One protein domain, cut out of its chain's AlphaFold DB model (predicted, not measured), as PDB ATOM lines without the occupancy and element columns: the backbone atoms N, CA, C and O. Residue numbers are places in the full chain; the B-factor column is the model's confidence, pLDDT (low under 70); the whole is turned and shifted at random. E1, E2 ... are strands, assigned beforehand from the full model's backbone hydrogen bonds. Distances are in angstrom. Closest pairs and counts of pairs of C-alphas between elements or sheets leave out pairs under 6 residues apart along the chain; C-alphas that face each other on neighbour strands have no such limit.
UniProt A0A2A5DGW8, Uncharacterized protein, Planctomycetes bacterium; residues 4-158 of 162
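AT A GLANCE: This is residues 4 to 158 of the 162 residues of an uncharacterized protein of Planctomycetes bacterium (UniProt A0A2A5DGW8). One strongly twisted sheet is folded over on itself: E3, E4, E5, E6 and E7 make a wall, and two wings cover opposite end parts of one of its faces. One wing, E11, E12, E1 and E2, goes over the end where E7 begins; the other, E8, E9, E10 and E13, goes over the opposite end, and the wings come together at E1 and E13. The printed part has 155 residues with 13 named strands, E1 to E13 in order along the chain, and no named helix: the class is all strand. The sheet is branched and its neighbour pairs are antiparallel. The whole is compact, with a radius of gyration of the C-alphas of 15.3 A and spans of 48 by 36 by 30 A.

HOW THE PARTS SIT: E7, residues 85 to 96, has three neighbours in staggered pairing. E6, residues 71 to 78, and E11, residues 131 to 137, lie on one side of it, and E8, residues 99 to 102, on the other side. N 90 and O 74 are 2.8 A apart, N 86 and O 136 2.8 A, and N 99 and O 96 2.7 A. E6 has E7 on one side and E5, residues 57 to 63, on the other side, with N 60 and O 75 at 2.8 A; E5 is also the neighbour of E4, residues 45 to 52, with N 49 and O 61 at 2.9 A, and E4 that of the edge strand E3, residues 33 to 39, with N 36 and O 48 at 2.8 A. E8 has E7 on one side and E9, residues 108 to 116, on the other side, with N 100 and O 109 at 2.9 A; E9 is also the neighbour of E10, residues 119 to 127, with N 126 and O 110 at 2.7 A, and E10 that of the edge strand E13, residues 155 to 157, with N 125 and O 156 at 2.7 A. E3 to E10 form a meander, each strand the antiparallel neighbour of the one before. E11 has E7 on one side and E12, residues 144 to 150, on the other side, with N 133 and O 148 at 2.7 A; E12 is also the neighbour of E1, residues 4 to 11, with N 149 and O 8 at 2.8 A, and E1 that of the edge strand E2, residues 19 to 28, with N 9 and O 22 at 2.8 A. The closest C-alphas of E6 and E11, Gly 76 and Ile 135, are 5.3 A apart; those of E1 and E13, Phe 4 and Val 155, are 5.7 A apart. E3 and E9 are apart.

IN THESE COORDINATES: E7 is the longest strand, 33.8 A from C-alpha 85 at (-18.055, -22.842, 47.207) to C-alpha 96. E2 measures 25.9 A and E9 25.1 A. E1 begins with C-alpha 4 at (-27.695, -44.492, 38.494), and E13 ends with C-alpha 157 at (-26.218, -39.991, 30.940).

THE WHOLE: The two C-alphas farthest apart, those of Asn 14 and Asp 117, are 48.7 A apart. The printed part has no cut, and no link is long. The mean pLDDT of the printed part is 89.6; residues 82 to 86 and 140 to 142 are under 70.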
ATOM      1  N   PHE A   4     -28.030 -44.746  37.095       98.00
ATOM      2  CA  PHE A   4     -27.695 -44.492  38.494       98.00
ATOM      3  C   PHE A   4     -26.277 -43.957  38.700       98.00
ATOM      4  O   PHE A   4     -25.351 -44.272  37.948       98.00
ATOM      5  N   ILE A   5     -26.118 -43.181  39.770       98.31
ATOM      6  CA  ILE A   5     -24.833 -42.774  40.340       98.31
ATOM      7  C   ILE A   5     -24.747 -43.317  41.767       98.31
ATOM      8  O   ILE A   5     -25.516 -42.902  42.629       98.31
ATOM      9  N   ASP A   6     -23.815 -44.232  42.016       98.44
ATOM     10  CA  ASP A   6     -23.412 -44.640  43.365       98.44
ATOM     11  C   ASP A   6     -22.290 -43.710  43.839       98.44
ATOM     12  O   ASP A   6     -21.309 -43.491  43.116       98.44
ATOM     13  N   TYR A   7     -22.461 -43.097  45.010       98.25
ATOM     14  CA  TYR A   7     -21.565 -42.052  45.479       98.25
ATOM     15  C   TYR A   7     -21.351 -42.018  46.994       98.25
ATOM     16  O   TYR A   7     -22.199 -42.403  47.798       98.25
ATOM     17  N   GLU A   8     -20.219 -41.433  47.379       98.19
ATOM     18  CA  GLU A   8     -19.933 -40.951  48.730       98.19
ATOM     19  C   GLU A   8     -19.551 -39.467  48.679       98.19
ATOM     20  O   GLU A   8     -18.839 -39.032  47.777       98.19
ATOM     21  N   LEU A   9     -19.996 -38.683  49.657       95.75
ATOM     22  CA  LEU A   9     -19.656 -37.271  49.814       95.75
ATOM     23  C   LEU A   9     -18.885 -37.077  51.119       95.75
ATOM     24  O   LEU A   9     -19.407 -37.355  52.202       95.75
ATOM     25  N   TYR A  10     -17.671 -36.551  51.010       95.12
ATOM     26  CA  TYR A  10     -16.813 -36.222  52.145       95.12
ATOM     27  C   TYR A  10     -16.636 -34.714  52.276       95.12
ATOM     28  O   TYR A  10     -16.483 -34.014  51.276       95.12
ATOM     29  N   ASP A  11     -16.612 -34.238  53.517       91.69
ATOM     30  CA  ASP A  11     -16.297 -32.866  53.907       91.69
ATOM     31  C   ASP A  11     -14.932 -32.822  54.600       91.69
ATOM     32  O   ASP A  11     -14.706 -33.510  55.596       91.69
ATOM     33  N   TYR A  12     -14.028 -32.015  54.057       91.00
ATOM     34  CA  TYR A  12     -12.644 -31.846  54.493       91.00
ATOM     35  C   TYR A  12     -12.410 -30.519  55.228       91.00
ATOM     36  O   TYR A  12     -11.305 -30.272  55.700       91.00
ATOM     37  N   THR A  13     -13.440 -29.682  55.387       85.88
ATOM     38  CA  THR A  13     -13.318 -28.313  55.926       85.88
ATOM     39  C   THR A  13     -12.708 -28.270  57.333       85.88
ATOM     40  O   THR A  13     -12.028 -27.314  57.683       85.88
ATOM     41  N   ASN A  14     -12.948 -29.295  58.159       85.75
ATOM     42  CA  ASN A  14     -12.458 -29.351  59.545       85.75
ATOM     43  C   ASN A  14     -11.647 -30.620  59.864       85.75
ATOM     44  O   ASN A  14     -11.248 -30.816  61.010       85.75
ATOM     45  N   ASP A  15     -11.437 -31.502  58.884       86.19
ATOM     46  CA  ASP A  15     -10.720 -32.767  59.056       86.19
ATOM     47  C   ASP A  15     -10.006 -33.131  57.754       86.19
ATOM     48  O   ASP A  15     -10.644 -33.408  56.738       86.19
ATOM     49  N   SER A  16      -8.674 -33.179  57.788       87.69
ATOM     50  CA  SER A  16      -7.859 -33.534  56.623       87.69
ATOM     51  C   SER A  16      -8.080 -34.969  56.137       87.69
ATOM     52  O   SER A  16      -7.751 -35.277  54.995       87.69
ATOM     53  N   ASN A  17      -8.621 -35.855  56.979       90.38
ATOM     54  CA  ASN A  17      -8.987 -37.213  56.573       90.38
ATOM     55  C   ASN A  17     -10.343 -37.266  55.859       90.38
ATOM     56  O   ASN A  17     -10.660 -38.275  55.231       90.38
ATOM     57  N   GLY A  18     -11.117 -36.181  55.921       93.31
ATOM     58  CA  GLY A  18     -12.466 -36.106  55.394       93.31
ATOM     59  C   GLY A  18     -13.473 -36.813  56.297       93.31
ATOM     60  O   GLY A  18     -13.295 -37.954  56.719       93.31
ATOM     61  N   LYS A  19     -14.594 -36.148  56.553       95.19
ATOM     62  CA  LYS A  19     -15.755 -36.728  57.223       95.19
ATOM     63  C   LYS A  19     -16.790 -37.122  56.179       95.19
ATOM     64  O   LYS A  19     -17.240 -36.268  55.423       95.19
ATOM     65  N   LEU A  20     -17.220 -38.381  56.175       95.69
ATOM     66  CA  LEU A  20     -18.358 -38.811  55.362       95.69
ATOM     67  C   LEU A  20     -19.625 -38.073  55.825       95.69
ATOM     68  O   LEU A  20     -20.021 -38.188  56.988       95.69
ATOM     69  N   VAL A  21     -20.248 -37.309  54.929       94.75
ATOM     70  CA  VAL A  21     -21.455 -36.514  55.220       94.75
ATOM     71  C   VAL A  21     -22.695 -37.008  54.477       94.75
ATOM     72  O   VAL A  21     -23.802 -36.760  54.946       94.75
ATOM     73  N   ALA A  22     -22.529 -37.734  53.369       95.81
ATOM     74  CA  ALA A  22     -23.609 -38.442  52.680       95.81
ATOM     75  C   ALA A  22     -23.052 -39.613  51.856       95.81
ATOM     76  O   ALA A  22     -21.878 -39.614  51.491       95.81
ATOM     77  N   ASN A  23     -23.881 -40.609  51.565       97.69
ATOM     78  CA  ASN A  23     -23.610 -41.660  50.585       97.69
ATOM     79  C   ASN A  23     -24.931 -42.271  50.117       97.69
ATOM     80  O   ASN A  23     -25.922 -42.219  50.847       97.69
ATOM     81  N   GLY A  24     -24.930 -42.868  48.932       97.50
ATOM     82  CA  GLY A  24     -26.083 -43.601  48.438       97.50
ATOM     83  C   GLY A  24     -26.042 -43.851  46.940       97.50
ATOM     84  O   GLY A  24     -25.071 -43.541  46.255       97.50
ATOM     85  N   ILE A  25     -27.148 -44.390  46.436       97.94
ATOM     86  CA  ILE A  25     -27.374 -44.615  45.011       97.94
ATOM     87  C   ILE A  25     -28.465 -43.647  44.560       97.94
ATOM     88  O   ILE A  25     -29.613 -43.740  44.995       97.94
ATOM     89  N   LYS A  26     -28.105 -42.710  43.684       97.56
ATOM     90  CA  LYS A  26     -29.046 -41.818  43.007       97.56
ATOM     91  C   LYS A  26     -29.487 -42.478  41.707       97.56
ATOM     92  O   LYS A  26     -28.768 -42.409  40.713       97.56
ATOM     93  N   GLU A  27     -30.659 -43.100  41.717       97.94
ATOM     94  CA  GLU A  27     -31.381 -43.432  40.485       97.94
ATOM     95  C   GLU A  27     -31.984 -42.154  39.888       97.94
ATOM     96  O   GLU A  27     -32.434 -41.274  40.634       97.94
ATOM     97  N   TYR A  28     -31.941 -42.025  38.562       97.38
ATOM     98  CA  TYR A  28     -32.434 -40.837  37.869       97.38
ATOM     99  C   TYR A  28     -32.813 -41.106  36.406       97.38
ATOM    100  O   TYR A  28     -32.400 -42.091  35.777       97.38
ATOM    101  N   ASP A  29     -33.567 -40.161  35.862       96.88
ATOM    102  CA  ASP A  29     -34.042 -40.080  34.490       96.88
ATOM    103  C   ASP A  29     -33.405 -38.878  33.779       96.88
ATOM    104  O   ASP A  29     -32.831 -37.983  34.395       96.88
ATOM    105  N   LEU A  30     -33.557 -38.784  32.455       94.88
ATOM    106  CA  LEU A  30     -33.092 -37.592  31.730       94.88
ATOM    107  C   LEU A  30     -33.799 -36.302  32.176       94.88
ATOM    108  O   LEU A  30     -33.207 -35.233  32.053       94.88
ATOM    109  N   ASP A  31     -35.017 -36.405  32.711       94.75
ATOM    110  CA  ASP A  31     -35.785 -35.265  33.223       94.75
ATOM    111  C   ASP A  31     -35.224 -34.720  34.552       94.75
ATOM    112  O   ASP A  31     -35.500 -33.575  34.910       94.75
ATOM    113  N   ASP A  32     -34.390 -35.496  35.255       95.19
ATOM    114  CA  ASP A  32     -33.668 -35.042  36.451       95.19
ATOM    115  C   ASP A  32     -32.398 -34.242  36.109       95.19
ATOM    116  O   ASP A  32     -31.785 -33.632  36.992       95.19
ATOM    117  N   ILE A  33     -31.975 -34.243  34.838       95.25
ATOM    118  CA  ILE A  33     -30.799 -33.500  34.383       95.25
ATOM    119  C   ILE A  33     -31.179 -32.043  34.141       95.25
ATOM    120  O   ILE A  33     -31.890 -31.698  33.196       95.25
ATOM    121  N   VAL A  34     -30.615 -31.153  34.950       93.88
ATOM    122  CA  VAL A  34     -30.777 -29.711  34.781       93.88
ATOM    123  C   VAL A  34     -29.814 -29.225  33.705       93.88
ATOM    124  O   VAL A  34     -28.595 -29.235  33.885       93.88
ATOM    125  N   ILE A  35     -30.364 -28.763  32.584       92.81
ATOM    126  CA  ILE A  35     -29.592 -28.213  31.467       92.81
ATOM    127  C   ILE A  35     -29.592 -26.691  31.559       92.81
ATOM    128  O   ILE A  35     -30.641 -26.055  31.585       92.81
ATOM    129  N   THR A  36     -28.402 -26.099  31.585       91.25
ATOM    130  CA  THR A  36     -28.212 -24.645  31.591       91.25
ATOM    131  C   THR A  36     -27.361 -24.235  30.397       91.25
ATOM    132  O   THR A  36     -26.214 -24.664  30.277       91.25
ATOM    133  N   GLU A  37     -27.904 -23.389  29.523       91.50
ATOM    134  CA  GLU A  37     -27.112 -22.697  28.503       91.50
ATOM    135  C   GLU A  37     -26.295 -21.587  29.169       91.50
ATOM    136  O   GLU A  37     -26.831 -20.752  29.900       91.50
ATOM    137  N   VAL A  38     -24.995 -21.555  28.896       88.19
ATOM    138  CA  VAL A  38     -24.085 -20.539  29.409       88.19
ATOM    139  C   VAL A  38     -23.459 -19.786  28.249       88.19
ATOM    140  O   VAL A  38     -22.861 -20.369  27.345       88.19
ATOM    141  N   LYS A  39     -23.576 -18.460  28.309       89.56
ATOM    142  CA  LYS A  39     -22.938 -17.529  27.380       89.56
ATOM    143  C   LYS A  39     -21.722 -16.926  28.060       89.56
ATOM    144  O   LYS A  39     -21.842 -16.275  29.099       89.56
ATOM    145  N   SER A  40     -20.548 -17.170  27.500       83.75
ATOM    146  CA  SER A  40     -19.307 -16.564  27.966       83.75
ATOM    147  C   SER A  40     -19.260 -15.066  27.609       83.75
ATOM    148  O   SER A  40     -20.036 -14.557  26.797       83.75
ATOM    149  N   LYS A  41     -18.266 -14.358  28.158       85.81
ATOM    150  CA  LYS A  41     -17.983 -12.962  27.781       85.81
ATOM    151  C   LYS A  41     -17.459 -12.811  26.348       85.81
ATOM    152  O   LYS A  41     -17.617 -11.739  25.776       85.81
ATOM    153  N   ASP A  42     -16.835 -13.850  25.790       88.19
ATOM    154  CA  ASP A  42     -16.325 -13.850  24.409       88.19
ATOM    155  C   ASP A  42     -17.391 -14.234  23.365       88.19
ATOM    156  O   ASP A  42     -17.106 -14.269  22.171       88.19
ATOM    157  N   GLY A  43     -18.630 -14.483  23.806       87.31
ATOM    158  CA  GLY A  43     -19.752 -14.850  22.947       87.31
ATOM    159  C   GLY A  43     -19.846 -16.346  22.639       87.31
ATOM    160  O   GLY A  43     -20.805 -16.756  21.985       87.31
ATOM    161  N   SER A  44     -18.906 -17.172  23.113       84.44
ATOM    162  CA  SER A  44     -19.055 -18.625  23.056       84.44
ATOM    163  C   SER A  44     -20.226 -19.107  23.915       84.44
ATOM    164  O   SER A  44     -20.537 -18.572  24.982       84.44
ATOM    165  N   ILE A  45     -20.908 -20.130  23.403       87.19
ATOM    166  CA  ILE A  45     -22.045 -20.775  24.055       87.19
ATOM    167  C   ILE A  45     -21.638 -22.204  24.385       87.19
ATOM    168  O   ILE A  45     -21.107 -22.918  23.531       87.19
ATOM    169  N   TRP A  46     -21.895 -22.611  25.620       87.00
ATOM    170  CA  TRP A  46     -21.719 -23.979  26.088       87.00
ATOM    171  C   TRP A  46     -22.879 -24.371  26.999       87.00
ATOM    172  O   TRP A  46     -23.626 -23.516  27.474       87.00
ATOM    173  N   TRP A  47     -23.046 -25.669  27.236       90.19
ATOM    174  CA  TRP A  47     -24.126 -26.182  28.078       90.19
ATOM    175  C   TRP A  47     -23.555 -26.884  29.302       90.19
ATOM    176  O   TRP A  47     -22.664 -27.724  29.185       90.19
ATOM    177  N   SER A  48     -24.079 -26.536  30.474       90.50
ATOM    178  CA  SER A  48     -23.895 -27.285  31.715       90.50
ATOM    179  C   SER A  48     -25.037 -28.284  31.834       90.50
ATOM    180  O   SER A  48     -26.195 -27.890  31.695       90.50
ATOM    181  N   LYS A  49     -24.736 -29.557  32.084       93.81
ATOM    182  CA  LYS A  49     -25.748 -30.590  32.322       93.81
ATOM    183  C   LYS A  49     -25.484 -31.215  33.677       93.81
ATOM    184  O   LYS A  49     -24.534 -31.980  33.829       93.81
ATOM    185  N   ASN A  50     -26.301 -30.823  34.644       94.12
ATOM    186  CA  ASN A  50     -26.091 -31.093  36.056       94.12
ATOM    187  C   ASN A  50     -27.076 -32.154  36.551       94.12
ATOM    188  O   ASN A  50     -28.280 -32.041  36.323       94.12
ATOM    189  N   LEU A  51     -26.546 -33.156  37.243       95.94
ATOM    190  CA  LEU A  51     -27.309 -34.068  38.076       95.94
ATOM    191  C   LEU A  51     -27.053 -33.727  39.547       95.94
ATOM    192  O   LEU A  51     -25.944 -33.915  40.060       95.94
ATOM    193  N   TRP A  52     -28.101 -33.278  40.233       95.00
ATOM    194  CA  TRP A  52     -28.048 -33.066  41.674       95.00
ATOM    195  C   TRP A  52     -28.117 -34.399  42.422       95.00
ATOM    196  O   TRP A  52     -28.951 -35.262  42.139       95.00
ATOM    197  N   LEU A  53     -27.220 -34.541  43.392       93.88
ATOM    198  CA  LEU A  53     -27.172 -35.643  44.342       93.88
ATOM    199  C   LEU A  53     -27.874 -35.189  45.632       93.88
ATOM    200  O   LEU A  53     -28.970 -34.630  45.593       93.88
ATOM    201  N   GLU A  54     -27.248 -35.407  46.783       90.31
ATOM    202  CA  GLU A  54     -27.762 -34.980  48.081       90.31
ATOM    203  C   GLU A  54     -27.014 -33.784  48.657       90.31
ATOM    204  O   GLU A  54     -25.958 -33.360  48.185       90.31
ATOM    205  N   GLN A  55     -27.589 -33.233  49.729       86.50
ATOM    206  CA  GLN A  55     -27.025 -32.140  50.515       86.50
ATOM    207  C   GLN A  55     -26.775 -30.859  49.715       86.50
ATOM    208  O   GLN A  55     -26.085 -29.990  50.226       86.50
ATOM    209  N   GLY A  56     -27.307 -30.710  48.498       88.00
ATOM    210  CA  GLY A  56     -26.999 -29.585  47.611       88.00
ATOM    211  C   GLY A  56     -25.681 -29.743  46.846       88.00
ATOM    212  O   GLY A  56     -25.158 -28.751  46.352       88.00
ATOM    213  N   CYS A  57     -25.119 -30.952  46.773       90.44
ATOM    214  CA  CYS A  57     -24.019 -31.304  45.874       90.44
ATOM    215  C   CYS A  57     -24.551 -31.910  44.577       90.44
ATOM    216  O   CYS A  57     -25.585 -32.574  44.571       90.44
ATOM    217  N   GLY A  58     -23.813 -31.736  43.489       93.06
ATOM    218  CA  GLY A  58     -24.122 -32.332  42.196       93.06
ATOM    219  C   GLY A  58     -22.870 -32.561  41.366       93.06
ATOM    220  O   GLY A  58     -21.777 -32.107  41.710       93.06
ATOM    221  N   ILE A  59     -23.047 -33.267  40.258       94.94
ATOM    222  CA  ILE A  59     -22.023 -33.420  39.229       94.94
ATOM    223  C   ILE A  59     -22.542 -32.817  37.933       94.94
ATOM    224  O   ILE A  59     -23.690 -33.039  37.549       94.94
ATOM    225  N   SER A  60     -21.702 -32.053  37.248       93.19
ATOM    226  CA  SER A  60     -22.042 -31.464  35.959       93.19
ATOM    227  C   SER A  60     -21.016 -31.813  34.904       93.19
ATOM    228  O   SER A  60     -19.812 -31.756  35.144       93.19
ATOM    229  N   ILE A  61     -21.496 -32.133  33.709       92.94
ATOM    230  CA  ILE A  61     -20.661 -32.137  32.517       92.94
ATOM    231  C   ILE A  61     -20.859 -30.823  31.772       92.94
ATOM    232  O   ILE A  61     -21.983 -30.410  31.471       92.94
ATOM    233  N   ARG A  62     -19.748 -30.154  31.468       86.38
ATOM    234  CA  ARG A  62     -19.763 -28.941  30.654       86.38
ATOM    235  C   ARG A  62     -19.365 -29.308  29.242       86.38
ATOM    236  O   ARG A  62     -18.266 -29.803  29.003       86.38
ATOM    237  N   ILE A  63     -20.286 -29.090  28.317       79.44
ATOM    238  CA  ILE A  63     -20.147 -29.564  26.951       79.44
ATOM    239  C   ILE A  63     -19.858 -28.379  26.047       79.44
ATOM    240  O   ILE A  63     -20.706 -27.510  25.818       79.44
ATOM    241  N   PHE A  64     -18.656 -28.412  25.487       76.25
ATOM    242  CA  PHE A  64     -18.297 -27.662  24.300       76.25
ATOM    243  C   PHE A  64     -18.546 -28.560  23.093       76.25
ATOM    244  O   PHE A  64     -18.196 -29.738  23.099       76.25
ATOM    245  N   ARG A  65     -19.192 -28.027  22.054       75.44
ATOM    246  CA  ARG A  65     -19.362 -28.778  20.810       75.44
ATOM    247  C   ARG A  65     -18.042 -28.733  20.037       75.44
ATOM    248  O   ARG A  65     -17.714 -27.680  19.480       75.44
ATOM    249  N   GLU A  66     -17.335 -29.855  19.979       78.44
ATOM    250  CA  GLU A  66     -16.020 -29.992  19.335       78.44
ATOM    251  C   GLU A  66     -16.123 -30.772  18.019       78.44
ATOM    252  O   GLU A  66     -16.996 -31.626  17.878       78.44
ATOM    253  N   ILE A  67     -15.248 -30.492  17.044       80.50
ATOM    254  CA  ILE A  67     -15.183 -31.268  15.786       80.50
ATOM    255  C   ILE A  67     -14.797 -32.721  16.092       80.50
ATOM    256  O   ILE A  67     -15.397 -33.663  15.575       80.50
ATOM    257  N   GLU A  68     -13.827 -32.880  16.987       83.00
ATOM    258  CA  GLU A  68     -13.353 -34.149  17.515       83.00
ATOM    259  C   GLU A  68     -13.165 -33.981  19.021       83.00
ATOM    260  O   GLU A  68     -12.484 -33.053  19.454       83.00
ATOM    261  N   LEU A  69     -13.816 -34.842  19.804       87.38
ATOM    262  CA  LEU A  69     -13.791 -34.757  21.258       87.38
ATOM    263  C   LEU A  69     -12.522 -35.433  21.791       87.38
ATOM    264  O   LEU A  69     -12.469 -36.658  21.898       87.38
ATOM    265  N   MET A  70     -11.527 -34.623  22.143       91.25
ATOM    266  CA  MET A  70     -10.235 -35.095  22.672       91.25
ATOM    267  C   MET A  70     -10.160 -35.026  24.201       91.25
ATOM    268  O   MET A  70      -9.276 -35.620  24.825       91.25
ATOM    269  N   GLY A  71     -11.088 -34.300  24.820       92.00
ATOM    270  CA  GLY A  71     -11.198 -34.193  26.263       92.00
ATOM    271  C   GLY A  71     -12.531 -33.604  26.688       92.00
ATOM    272  O   GLY A  71     -13.266 -33.038  25.885       92.00
ATOM    273  N   PHE A  72     -12.862 -33.759  27.962       92.12
ATOM    274  CA  PHE A  72     -14.025 -33.110  28.552       92.12
ATOM    275  C   PHE A  72     -13.802 -32.859  30.039       92.12
ATOM    276  O   PHE A  72     -12.937 -33.465  30.675       92.12
ATOM    277  N   GLY A  73     -14.604 -31.955  30.594       92.06
ATOM    278  CA  GLY A  73     -14.568 -31.636  32.010       92.06
ATOM    279  C   GLY A  73     -15.816 -32.111  32.741       92.06
ATOM    280  O   GLY A  73     -16.940 -31.803  32.331       92.06
ATOM    281  N   LEU A  74     -15.599 -32.824  33.843       94.62
ATOM    282  CA  LEU A  74     -16.603 -33.069  34.872       94.62
ATOM    283  C   LEU A  74     -16.390 -32.058  35.999       94.62
ATOM    284  O   LEU A  74     -15.260 -31.694  36.318       94.62
ATOM    285  N   VAL A  75     -17.476 -31.591  36.590       92.62
ATOM    286  CA  VAL A  75     -17.460 -30.516  37.573       92.62
ATOM    287  C   VAL A  75     -18.226 -30.949  38.808       92.62
ATOM    288  O   VAL A  75     -19.344 -31.452  38.700       92.62
ATOM    289  N   GLY A  76     -17.625 -30.743  39.976       91.94
ATOM    290  CA  GLY A  76     -18.329 -30.813  41.250       91.94
ATOM    291  C   GLY A  76     -19.088 -29.512  41.460       91.94
ATOM    292  O   GLY A  76     -18.486 -28.439  41.476       91.94
ATOM    293  N   GLU A  77     -20.404 -29.608  41.588       88.44
ATOM    294  CA  GLU A  77     -21.290 -28.461  41.738       88.44
ATOM    295  C   GLU A  77     -21.866 -28.421  43.155       88.44
ATOM    296  O   GLU A  77     -22.104 -29.449  43.800       88.44
ATOM    297  N   ARG A  78     -22.117 -27.203  43.631       86.88
ATOM    298  CA  ARG A  78     -22.807 -26.929  44.888       86.88
ATOM    299  C   ARG A  78     -23.944 -25.959  44.608       86.88
ATOM    300  O   ARG A  78     -23.804 -25.068  43.773       86.88
ATOM    301  N   ASP A  79     -25.064 -26.131  45.295       82.25
ATOM    302  CA  ASP A  79     -26.180 -25.195  45.226       82.25
ATOM    303  C   ASP A  79     -25.685 -23.772  45.534       82.25
ATOM    304  O   ASP A  79     -25.124 -23.507  46.596       82.25
ATOM    305  N   SER A  80     -25.906 -22.859  44.589       72.94
ATOM    306  CA  SER A  80     -25.475 -21.459  44.662       72.94
ATOM    307  C   SER A  80     -26.062 -20.665  45.838       72.94
ATOM    308  O   SER A  80     -25.507 -19.634  46.211       72.94
ATOM    309  N   SER A  81     -27.165 -21.126  46.436       71.88
ATOM    310  CA  SER A  81     -27.716 -20.545  47.667       71.88
ATOM    311  C   SER A  81     -26.840 -20.834  48.891       71.88
ATOM    312  O   SER A  81     -26.879 -20.103  49.884       71.88
ATOM    313  N   ILE A  82     -26.000 -21.867  48.808       68.62
ATOM    314  CA  ILE A  82     -25.000 -22.218  49.804       68.62
ATOM    315  C   ILE A  82     -23.730 -21.446  49.440       68.62
ATOM    316  O   ILE A  82     -22.860 -21.931  48.720       68.62
ATOM    317  N   ASN A  83     -23.643 -20.203  49.920       55.75
ATOM    318  CA  ASN A  83     -22.456 -19.364  49.747       55.75
ATOM    319  C   ASN A  83     -21.184 -20.107  50.205       55.75
ATOM    320  O   ASN A  83     -21.242 -20.874  51.169       55.75
ATOM    321  N   LYS A  84     -20.046 -19.764  49.577       63.34
ATOM    322  CA  LYS A  84     -18.653 -20.152  49.909       63.34
ATOM    323  C   LYS A  84     -18.019 -21.297  49.103       63.34
ATOM    324  O   LYS A  84     -16.980 -21.803  49.507       63.34
ATOM    325  N   TRP A  85     -18.583 -21.702  47.966       65.25
ATOM    326  CA  TRP A  85     -18.055 -22.842  47.207       65.25
ATOM    327  C   TRP A  85     -17.635 -22.463  45.786       65.25
ATOM    328  O   TRP A  85     -18.350 -21.768  45.067       65.25
ATOM    329  N   ALA A  86     -16.442 -22.912  45.406       67.12
ATOM    330  CA  ALA A  86     -15.892 -22.865  44.066       67.12
ATOM    331  C   ALA A  86     -16.000 -24.256  43.443       67.12
ATOM    332  O   ALA A  86     -15.869 -25.284  44.110       67.12
ATOM    333  N   PHE A  87     -16.222 -24.287  42.137       72.38
ATOM    334  CA  PHE A  87     -16.237 -25.534  41.390       72.38
ATOM    335  C   PHE A  87     -14.802 -25.990  41.071       72.38
ATOM    336  O   PHE A  87     -13.906 -25.162  40.896       72.38
ATOM    337  N   SER A  88     -14.592 -27.302  40.953       75.38
ATOM    338  CA  SER A  88     -13.377 -27.881  40.364       75.38
ATOM    339  C   SER A  88     -13.655 -28.385  38.962       75.38
ATOM    340  O   SER A  88     -14.720 -28.942  38.704       75.38
ATOM    341  N   TRP A  89     -12.680 -28.240  38.071       84.62
ATOM    342  CA  TRP A  89     -12.672 -28.958  36.805       84.62
ATOM    343  C   TRP A  89     -11.861 -30.241  36.951       84.62
ATOM    344  O   TRP A  89     -10.635 -30.196  37.043       84.62
ATOM    345  N   GLU A  90     -12.532 -31.383  36.888       91.81
ATOM    346  CA  GLU A  90     -11.891 -32.682  36.707       91.81
ATOM    347  C   GLU A  90     -11.749 -32.929  35.206       91.81
ATOM    348  O   GLU A  90     -12.746 -33.070  34.493       91.81
ATOM    349  N   TRP A  91     -10.511 -32.924  34.708       94.00
ATOM    350  CA  TRP A  91     -10.249 -32.982  33.273       94.00
ATOM    351  C   TRP A  91      -9.980 -34.420  32.856       94.00
ATOM    352  O   TRP A  91      -9.121 -35.097  33.425       94.00
ATOM    353  N   PHE A  92     -10.712 -34.866  31.844       95.25
ATOM    354  CA  PHE A  92     -10.592 -36.185  31.254       95.25
ATOM    355  C   PHE A  92     -10.018 -36.049  29.853       95.25
ATOM    356  O   PHE A  92     -10.598 -35.374  29.005       95.25
ATOM    357  N   GLN A  93      -8.890 -36.704  29.604       95.06
ATOM    358  CA  GLN A  93      -8.224 -36.718  28.308       95.06
ATOM    359  C   GLN A  93      -8.403 -38.076  27.637       95.06
ATOM    360  O   GLN A  93      -8.270 -39.115  28.286       95.06
ATOM    361  N   GLN A  94      -8.678 -38.070  26.337       95.38
ATOM    362  CA  GLN A  94      -8.768 -39.292  25.550       95.38
ATOM    363  C   GLN A  94      -7.420 -40.026  25.553       95.38
ATOM    364  O   GLN A  94      -6.383 -39.437  25.245       95.38
ATOM    365  N   ILE A  95      -7.447 -41.316  25.881       95.06
ATOM    366  CA  ILE A  95      -6.280 -42.209  25.786       95.06
ATOM    367  C   ILE A  95      -6.431 -43.204  24.634       95.06
ATOM    368  O   ILE A  95      -5.465 -43.505  23.942       95.06
ATOM    369  N   GLU A  96      -7.656 -43.661  24.385       92.06
ATOM    370  CA  GLU A  96      -8.046 -44.531  23.275       92.06
ATOM    371  C   GLU A  96      -9.504 -44.224  22.939       92.06
ATOM    372  O   GLU A  96     -10.246 -43.895  23.850       92.06
ATOM    373  N   ALA A  97      -9.940 -44.362  21.684       89.69
ATOM    374  CA  ALA A  97     -11.336 -44.238  21.223       89.69
ATOM    375  C   ALA A  97     -12.353 -43.652  22.242       89.69
ATOM    376  O   ALA A  97     -12.449 -42.439  22.401       89.69
ATOM    377  N   SER A  98     -13.119 -44.499  22.934       93.31
ATOM    378  CA  SER A  98     -14.113 -44.097  23.937       93.31
ATOM    379  C   SER A  98     -13.582 -44.047  25.376       93.31
ATOM    380  O   SER A  98     -14.369 -43.823  26.286       93.31
ATOM    381  N   HIS A  99     -12.286 -44.250  25.605       96.12
ATOM    382  CA  HIS A  99     -11.641 -44.332  26.915       96.12
ATOM    383  C   HIS A  99     -10.913 -43.034  27.256       96.12
ATOM    384  O   HIS A  99     -10.040 -42.564  26.520       96.12
ATOM    385  N   PHE A 100     -11.255 -42.472  28.409       97.12
ATOM    386  CA  PHE A 100     -10.721 -41.204  28.877       97.12
ATOM    387  C   PHE A 100     -10.128 -41.366  30.271       97.12
ATOM    388  O   PHE A 100     -10.713 -42.019  31.134       97.12
ATOM    389  N   TYR A 101      -8.970 -40.753  30.488       97.31
ATOM    390  CA  TYR A 101      -8.232 -40.784  31.742       97.31
ATOM    391  C   TYR A 101      -8.312 -39.434  32.450       97.31
ATOM    392  O   TYR A 101      -8.118 -38.389  31.827       97.31
ATOM    393  N   LYS A 102      -8.561 -39.463  33.759       96.38
ATOM    394  CA  LYS A 102      -8.571 -38.272  34.606       96.38
ATOM    395  C   LYS A 102      -7.146 -37.790  34.875       96.38
ATOM    396  O   LYS A 102      -6.367 -38.484  35.527       96.38
ATOM    397  N   SER A 103      -6.816 -36.574  34.456       92.50
ATOM    398  CA  SER A 103      -5.447 -36.052  34.540       92.50
ATOM    399  C   SER A 103      -4.942 -35.824  35.971       92.50
ATOM    400  O   SER A 103      -3.748 -35.974  36.211       92.50
ATOM    401  N   GLN A 104      -5.818 -35.459  36.914       90.25
ATOM    402  CA  GLN A 104      -5.416 -34.996  38.250       90.25
ATOM    403  C   GLN A 104      -5.105 -36.121  39.244       90.25
ATOM    404  O   GLN A 104      -4.089 -36.071  39.928       90.25
ATOM    405  N   GLU A 105      -5.991 -37.114  39.360       88.62
ATOM    406  CA  GLU A 105      -5.923 -38.142  40.418       88.62
ATOM    407  C   GLU A 105      -6.085 -39.569  39.870       88.62
ATOM    408  O   GLU A 105      -6.290 -40.520  40.620       88.62
ATOM    409  N   GLY A 106      -5.971 -39.723  38.550       88.69
ATOM    410  CA  GLY A 106      -6.178 -40.989  37.872       88.69
ATOM    411  C   GLY A 106      -7.621 -41.474  37.892       88.69
ATOM    412  O   GLY A 106      -8.530 -40.845  38.432       88.69
ATOM    413  N   GLY A 107      -7.820 -42.600  37.218       95.25
ATOM    414  CA  GLY A 107      -9.132 -43.166  36.959       95.25
ATOM    415  C   GLY A 107      -9.552 -43.016  35.504       95.25
ATOM    416  O   GLY A 107      -9.062 -42.160  34.763       95.25
ATOM    417  N   VAL A 108     -10.419 -43.928  35.087       97.12
ATOM    418  CA  VAL A 108     -10.812 -44.123  33.699       97.12
ATOM    419  C   VAL A 108     -12.328 -44.106  33.607       97.12
ATOM    420  O   VAL A 108     -13.048 -44.601  34.478       97.12
ATOM    421  N   VAL A 109     -12.810 -43.525  32.521       97.75
ATOM    422  CA  VAL A 109     -14.216 -43.539  32.144       97.75
ATOM    423  C   VAL A 109     -14.346 -43.911  30.678       97.75
ATOM    424  O   VAL A 109     -13.459 -43.627  29.870       97.75
ATOM    425  N   ASN A 110     -15.477 -44.519  30.342       97.81
ATOM    426  CA  ASN A 110     -15.871 -44.752  28.962       97.81
ATOM    427  C   ASN A 110     -16.963 -43.766  28.587       97.81
ATOM    428  O   ASN A 110     -17.938 -43.637  29.324       97.81
ATOM    429  N   ILE A 111     -16.841 -43.109  27.441       95.62
ATOM    430  CA  ILE A 111     -17.859 -42.175  26.973       95.62
ATOM    431  C   ILE A 111     -18.582 -42.679  25.731       95.62
ATOM    432  O   ILE A 111     -18.013 -43.363  24.881       95.62
ATOM    433  N   GLU A 112     -19.840 -42.277  25.610       94.81
ATOM    434  CA  GLU A 112     -20.566 -42.286  24.347       94.81
ATOM    435  C   GLU A 112     -20.761 -40.837  23.900       94.81
ATOM    436  O   GLU A 112     -21.000 -39.936  24.714       94.81
ATOM    437  N   VAL A 113     -20.642 -40.616  22.593       91.94
ATOM    438  CA  VAL A 113     -20.829 -39.308  21.969       91.94
ATOM    439  C   VAL A 113     -21.942 -39.379  20.937       91.94
ATOM    440  O   VAL A 113     -22.094 -40.377  20.231       91.94
ATOM    441  N   VAL A 114     -22.701 -38.299  20.817       90.56
ATOM    442  CA  VAL A 114     -23.656 -38.095  19.730       90.56
ATOM    443  C   VAL A 114     -23.065 -37.095  18.750       90.56
ATOM    444  O   VAL A 114     -22.525 -36.061  19.148       90.56
ATOM    445  N   LYS A 115     -23.158 -37.420  17.459       87.56
ATOM    446  CA  LYS A 115     -22.763 -36.517  16.379       87.56
ATOM    447  C   LYS A 115     -23.922 -35.580  16.054       87.56
ATOM    448  O   LYS A 115     -25.016 -36.045  15.745       87.56
ATOM    449  N   LEU A 116     -23.655 -34.284  16.110       83.00
ATOM    450  CA  LEU A 116     -24.560 -33.200  15.749       83.00
ATOM    451  C   LEU A 116     -23.867 -32.385  14.653       83.00
ATOM    452  O   LEU A 116     -22.895 -31.676  14.918       83.00
ATOM    453  N   ASP A 117     -24.326 -32.539  13.413       83.81
ATOM    454  CA  ASP A 117     -23.675 -32.002  12.214       83.81
ATOM    455  C   ASP A 117     -22.184 -32.388  12.124       83.81
ATOM    456  O   ASP A 117     -21.837 -33.563  11.995       83.81
ATOM    457  N   ASN A 118     -21.291 -31.398  12.193       81.69
ATOM    458  CA  ASN A 118     -19.840 -31.559  12.173       81.69
ATOM    459  C   ASN A 118     -19.210 -31.547  13.573       81.69
ATOM    460  O   ASN A 118     -18.006 -31.316  13.687       81.69
ATOM    461  N   ARG A 119     -20.010 -31.733  14.628       85.12
ATOM    462  CA  ARG A 119     -19.557 -31.694  16.020       85.12
ATOM    463  C   ARG A 119     -19.985 -32.938  16.789       85.12
ATOM    464  O   ARG A 119     -20.936 -33.621  16.416       85.12
ATOM    465  N   SER A 120     -19.284 -33.217  17.877       87.31
ATOM    466  CA  SER A 120     -19.596 -34.290  18.816       87.31
ATOM    467  C   SER A 120     -19.911 -33.716  20.193       87.31
ATOM    468  O   SER A 120     -19.324 -32.721  20.620       87.31
ATOM    469  N   GLU A 121     -20.852 -34.348  20.882       89.19
ATOM    470  CA  GLU A 121     -21.274 -34.008  22.238       89.19
ATOM    471  C   GLU A 121     -21.311 -35.282  23.087       89.19
ATOM    472  O   GLU A 121     -21.821 -36.309  22.640       89.19
ATOM    473  N   VAL A 122     -20.787 -35.222  24.317       92.12
ATOM    474  CA  VAL A 122     -20.897 -36.335  25.270       92.12
ATOM    475  C   VAL A 122     -22.366 -36.553  25.623       92.12
ATOM    476  O   VAL A 122     -23.053 -35.633  26.069       92.12
ATOM    477  N   SER A 123     -22.838 -37.784  25.444       93.50
ATOM    478  CA  SER A 123     -24.189 -38.211  25.819       93.50
ATOM    479  C   SER A 123     -24.195 -39.146  27.023       93.50
ATOM    480  O   SER A 123     -25.208 -39.248  27.717       93.50
ATOM    481  N   LYS A 124     -23.075 -39.823  27.293       95.69
ATOM    482  CA  LYS A 124     -22.942 -40.739  28.424       95.69
ATOM    483  C   LYS A 124     -21.496 -40.860  28.880       95.69
ATOM    484  O   LYS A 124     -20.592 -40.916  28.053       95.69
ATOM    485  N   VAL A 125     -21.306 -40.969  30.187       97.50
ATOM    486  CA  VAL A 125     -20.051 -41.274  30.872       97.50
ATOM    487  C   VAL A 125     -20.301 -42.488  31.759       97.50
ATOM    488  O   VAL A 125     -21.163 -42.465  32.631       97.50
ATOM    489  N   SER A 126     -19.561 -43.561  31.520       98.19
ATOM    490  CA  SER A 126     -19.602 -44.796  32.303       98.19
ATOM    491  C   SER A 126     -18.327 -44.875  33.130       98.19
ATOM    492  O   SER A 126     -17.226 -44.912  32.577       98.19
ATOM    493  N   PHE A 127     -18.468 -44.893  34.448       98.12
ATOM    494  CA  PHE A 127     -17.340 -44.858  35.371       98.12
ATOM    495  C   PHE A 127     -16.737 -46.263  35.490       98.12
ATOM    496  O   PHE A 127     -17.335 -47.155  36.091       98.12
ATOM    497  N   THR A 128     -15.577 -46.507  34.868       98.00
ATOM    498  CA  THR A 128     -14.939 -47.841  34.859       98.00
ATOM    499  C   THR A 128     -14.001 -48.055  36.047       98.00
ATOM    500  O   THR A 128     -13.647 -49.198  36.363       98.00
ATOM    501  N   THR A 129     -13.679 -46.974  36.755       98.06
ATOM    502  CA  THR A 129     -13.016 -46.933  38.061       98.06
ATOM    503  C   THR A 129     -13.767 -45.985  38.992       98.06
ATOM    504  O   THR A 129     -14.585 -45.189  38.534       98.06
ATOM    505  N   ASP A 130     -13.451 -46.033  40.284       98.00
ATOM    506  CA  ASP A 130     -13.884 -44.996  41.220       98.00
ATOM    507  C   ASP A 130     -13.227 -43.660  40.839       98.00
ATOM    508  O   ASP A 130     -12.043 -43.622  40.491       98.00
ATOM    509  N   ILE A 131     -14.001 -42.576  40.872       97.56
ATOM    510  CA  ILE A 131     -13.573 -41.225  40.495       97.56
ATOM    511  C   ILE A 131     -13.934 -40.253  41.613       97.56
ATOM    512  O   ILE A 131     -15.093 -40.144  41.996       97.56
ATOM    513  N   SER A 132     -12.956 -39.496  42.099       95.75
ATOM    514  CA  SER A 132     -13.194 -38.321  42.939       95.75
ATOM    515  C   SER A 132     -13.559 -37.104  42.081       95.75
ATOM    516  O   SER A 132     -13.057 -36.934  40.971       95.75
ATOM    517  N   VAL A 133     -14.393 -36.214  42.600       94.69
ATOM    518  CA  VAL A 133     -14.706 -34.908  42.016       94.69
ATOM    519  C   VAL A 133     -14.623 -33.872  43.125       94.69
ATOM    520  O   VAL A 133     -15.279 -34.021  44.158       94.69
ATOM    521  N   HIS A 134     -13.797 -32.846  42.941       92.31
ATOM    522  CA  HIS A 134     -13.556 -31.846  43.974       92.31
ATOM    523  C   HIS A 134     -14.603 -30.736  43.959       92.31
ATOM    524  O   HIS A 134     -15.104 -30.323  42.912       92.31
ATOM    525  N   ILE A 135     -14.872 -30.202  45.144       90.06
ATOM    526  CA  ILE A 135     -15.595 -28.955  45.353       90.06
ATOM    527  C   ILE A 135     -14.747 -28.129  46.322       90.06
ATOM    528  O   ILE A 135     -14.452 -28.555  47.443       90.06
ATOM    529  N   TYR A 136     -14.300 -26.964  45.869       84.31
ATOM    530  CA  TYR A 136     -13.403 -26.102  46.630       84.31
ATOM    531  C   TYR A 136     -14.188 -25.134  47.501       84.31
ATOM    532  O   TYR A 136     -15.285 -24.712  47.143       84.31
ATOM    533  N   ASN A 137     -13.609 -24.738  48.627       77.06
ATOM    534  CA  ASN A 137     -14.135 -23.639  49.422       77.06
ATOM    535  C   ASN A 137     -13.526 -22.317  48.911       77.06
ATOM    536  O   ASN A 137     -12.319 -22.222  48.714       77.06
ATOM    537  N   THR A 138     -14.338 -21.288  48.663       71.69
ATOM    538  CA  THR A 138     -13.845 -19.973  48.201       71.69
ATOM    539  C   THR A 138     -13.186 -19.150  49.304       71.69
ATOM    540  O   THR A 138     -12.502 -18.180  48.995       71.69
ATOM    541  N   GLU A 139     -13.438 -19.465  50.578       71.19
ATOM    542  CA  GLU A 139     -12.838 -18.751  51.717       71.19
ATOM    543  C   GLU A 139     -11.393 -19.188  51.979       71.19
ATOM    544  O   GLU A 139     -10.591 -18.403  52.478       71.19
ATOM    545  N   GLU A 140     -11.055 -20.409  51.575       68.25
ATOM    546  CA  GLU A 140      -9.719 -20.982  51.655       68.25
ATOM    547  C   GLU A 140      -9.324 -21.468  50.264       68.25
ATOM    548  O   GLU A 140      -9.379 -22.658  49.952       68.25
ATOM    549  N   ALA A 141      -8.963 -20.516  49.400       56.78
ATOM    550  CA  ALA A 141      -8.384 -20.839  48.105       56.78
ATOM    551  C   ALA A 141      -7.228 -21.830  48.330       56.78
ATOM    552  O   ALA A 141      -6.324 -21.541  49.108       56.78
ATOM    553  N   ASP A 142      -7.318 -22.996  47.690       64.75
ATOM    554  CA  ASP A 142      -6.404 -24.149  47.765       64.75
ATOM    555  C   ASP A 142      -6.767 -25.268  48.763       64.75
ATOM    556  O   ASP A 142      -6.179 -26.350  48.667       64.75
ATOM    557  N   SER A 143      -7.771 -25.110  49.641       71.19
ATOM    558  CA  SER A 143      -8.288 -26.234  50.437       71.19
ATOM    559  C   SER A 143      -9.476 -26.905  49.738       71.19
ATOM    560  O   SER A 143     -10.476 -26.285  49.356       71.19
ATOM    561  N   VAL A 144      -9.354 -28.216  49.502       76.31
ATOM    562  CA  VAL A 144     -10.501 -29.026  49.084       76.31
ATOM    563  C   VAL A 144     -11.494 -28.979  50.233       76.31
ATOM    564  O   VAL A 144     -11.187 -29.474  51.310       76.31
ATOM    565  N   GLY A 145     -12.671 -28.397  50.014       86.19
ATOM    566  CA  GLY A 145     -13.689 -28.365  51.054       86.19
ATOM    567  C   GLY A 145     -14.544 -29.632  51.031       86.19
ATOM    568  O   GLY A 145     -14.807 -30.209  52.078       86.19
ATOM    569  N   GLN A 146     -14.929 -30.127  49.849       91.12
ATOM    570  CA  GLN A 146     -15.697 -31.366  49.700       91.12
ATOM    571  C   GLN A 146     -15.198 -32.218  48.527       91.12
ATOM    572  O   GLN A 146     -14.642 -31.708  47.551       91.12
ATOM    573  N   ARG A 147     -15.413 -33.535  48.610       93.88
ATOM    574  CA  ARG A 147     -15.183 -34.476  47.501       93.88
ATOM    575  C   ARG A 147     -16.374 -35.401  47.319       93.88
ATOM    576  O   ARG A 147     -16.823 -36.021  48.281       93.88
ATOM    577  N   ILE A 148     -16.820 -35.536  46.075       95.88
ATOM    578  CA  ILE A 148     -17.773 -36.563  45.648       95.88
ATOM    579  C   ILE A 148     -16.964 -37.726  45.074       95.88
ATOM    580  O   ILE A 148     -16.244 -37.547  44.099       95.88
ATOM    581  N   PHE A 149     -17.075 -38.916  45.649       97.19
ATOM    582  CA  PHE A 149     -16.519 -40.144  45.091       97.19
ATOM    583  C   PHE A 149     -17.617 -40.892  44.354       97.19
ATOM    584  O   PHE A 149     -18.513 -41.430  44.991       97.19
ATOM    585  N   ILE A 150     -17.535 -40.935  43.031       98.06
ATOM    586  CA  ILE A 150     -18.420 -41.703  42.161       98.06
ATOM    587  C   ILE A 150     -17.845 -43.109  42.033       98.06
ATOM    588  O   ILE A 150     -16.691 -43.273  41.629       98.06
ATOM    589  N   LYS A 151     -18.632 -44.126  42.374       98.50
ATOM    590  CA  LYS A 151     -18.182 -45.518  42.352       98.50
ATOM    591  C   LYS A 151     -18.199 -46.091  40.941       98.50
ATOM    592  O   LYS A 151     -19.059 -45.760  40.116       98.50
ATOM    593  N   LYS A 152     -17.267 -47.004  40.683       98.44
ATOM    594  CA  LYS A 152     -17.226 -47.830  39.479       98.44
ATOM    595  C   LYS A 152     -18.585 -48.484  39.216       98.44
ATOM    596  O   LYS A 152     -19.200 -49.051  40.109       98.44
ATOM    597  N   GLY A 153     -19.000 -48.481  37.953       98.31
ATOM    598  CA  GLY A 153     -20.283 -49.022  37.504       98.31
ATOM    599  C   GLY A 153     -21.388 -47.972  37.414       98.31
ATOM    600  O   GLY A 153     -22.370 -48.214  36.719       98.31
ATOM    601  N   SER A 154     -21.198 -46.801  38.029       98.44
ATOM    602  CA  SER A 154     -22.080 -45.648  37.850       98.44
ATOM    603  C   SER A 154     -22.119 -45.185  36.392       98.44
ATOM    604  O   SER A 154     -21.152 -45.348  35.635       98.44
ATOM    605  N   VAL A 155     -23.223 -44.549  36.012       98.12
ATOM    606  CA  VAL A 155     -23.438 -43.989  34.676       98.12
ATOM    607  C   VAL A 155     -24.030 -42.590  34.794       98.12
ATOM    608  O   VAL A 155     -25.124 -42.415  35.327       98.12
ATOM    609  N   LEU A 156     -23.339 -41.598  34.229       97.31
ATOM    610  CA  LEU A 156     -23.884 -40.266  33.973       97.31
ATOM    611  C   LEU A 156     -24.311 -40.170  32.507       97.31
ATOM    612  O   LEU A 156     -23.473 -40.074  31.615       97.31
ATOM    613  N   LYS A 157     -25.609 -40.172  32.248       96.19
ATOM    614  CA  LYS A 157     -26.218 -39.991  30.940       96.19
ATOM    615  C   LYS A 157     -26.902 -38.641  30.907       96.19
ATOM    616  O   LYS A 157     -27.585 -38.255  31.851       96.19
ATOM    617  N   VAL A 158     -26.728 -37.930  29.805       93.56
ATOM    618  CA  VAL A 158     -27.239 -36.573  29.650       93.56
ATOM    619  C   VAL A 158     -27.960 -36.427  28.318       93.56
ATOM    620  O   VAL A 158     -27.546 -36.988  27.302       93.56
TER     621      VAL A 158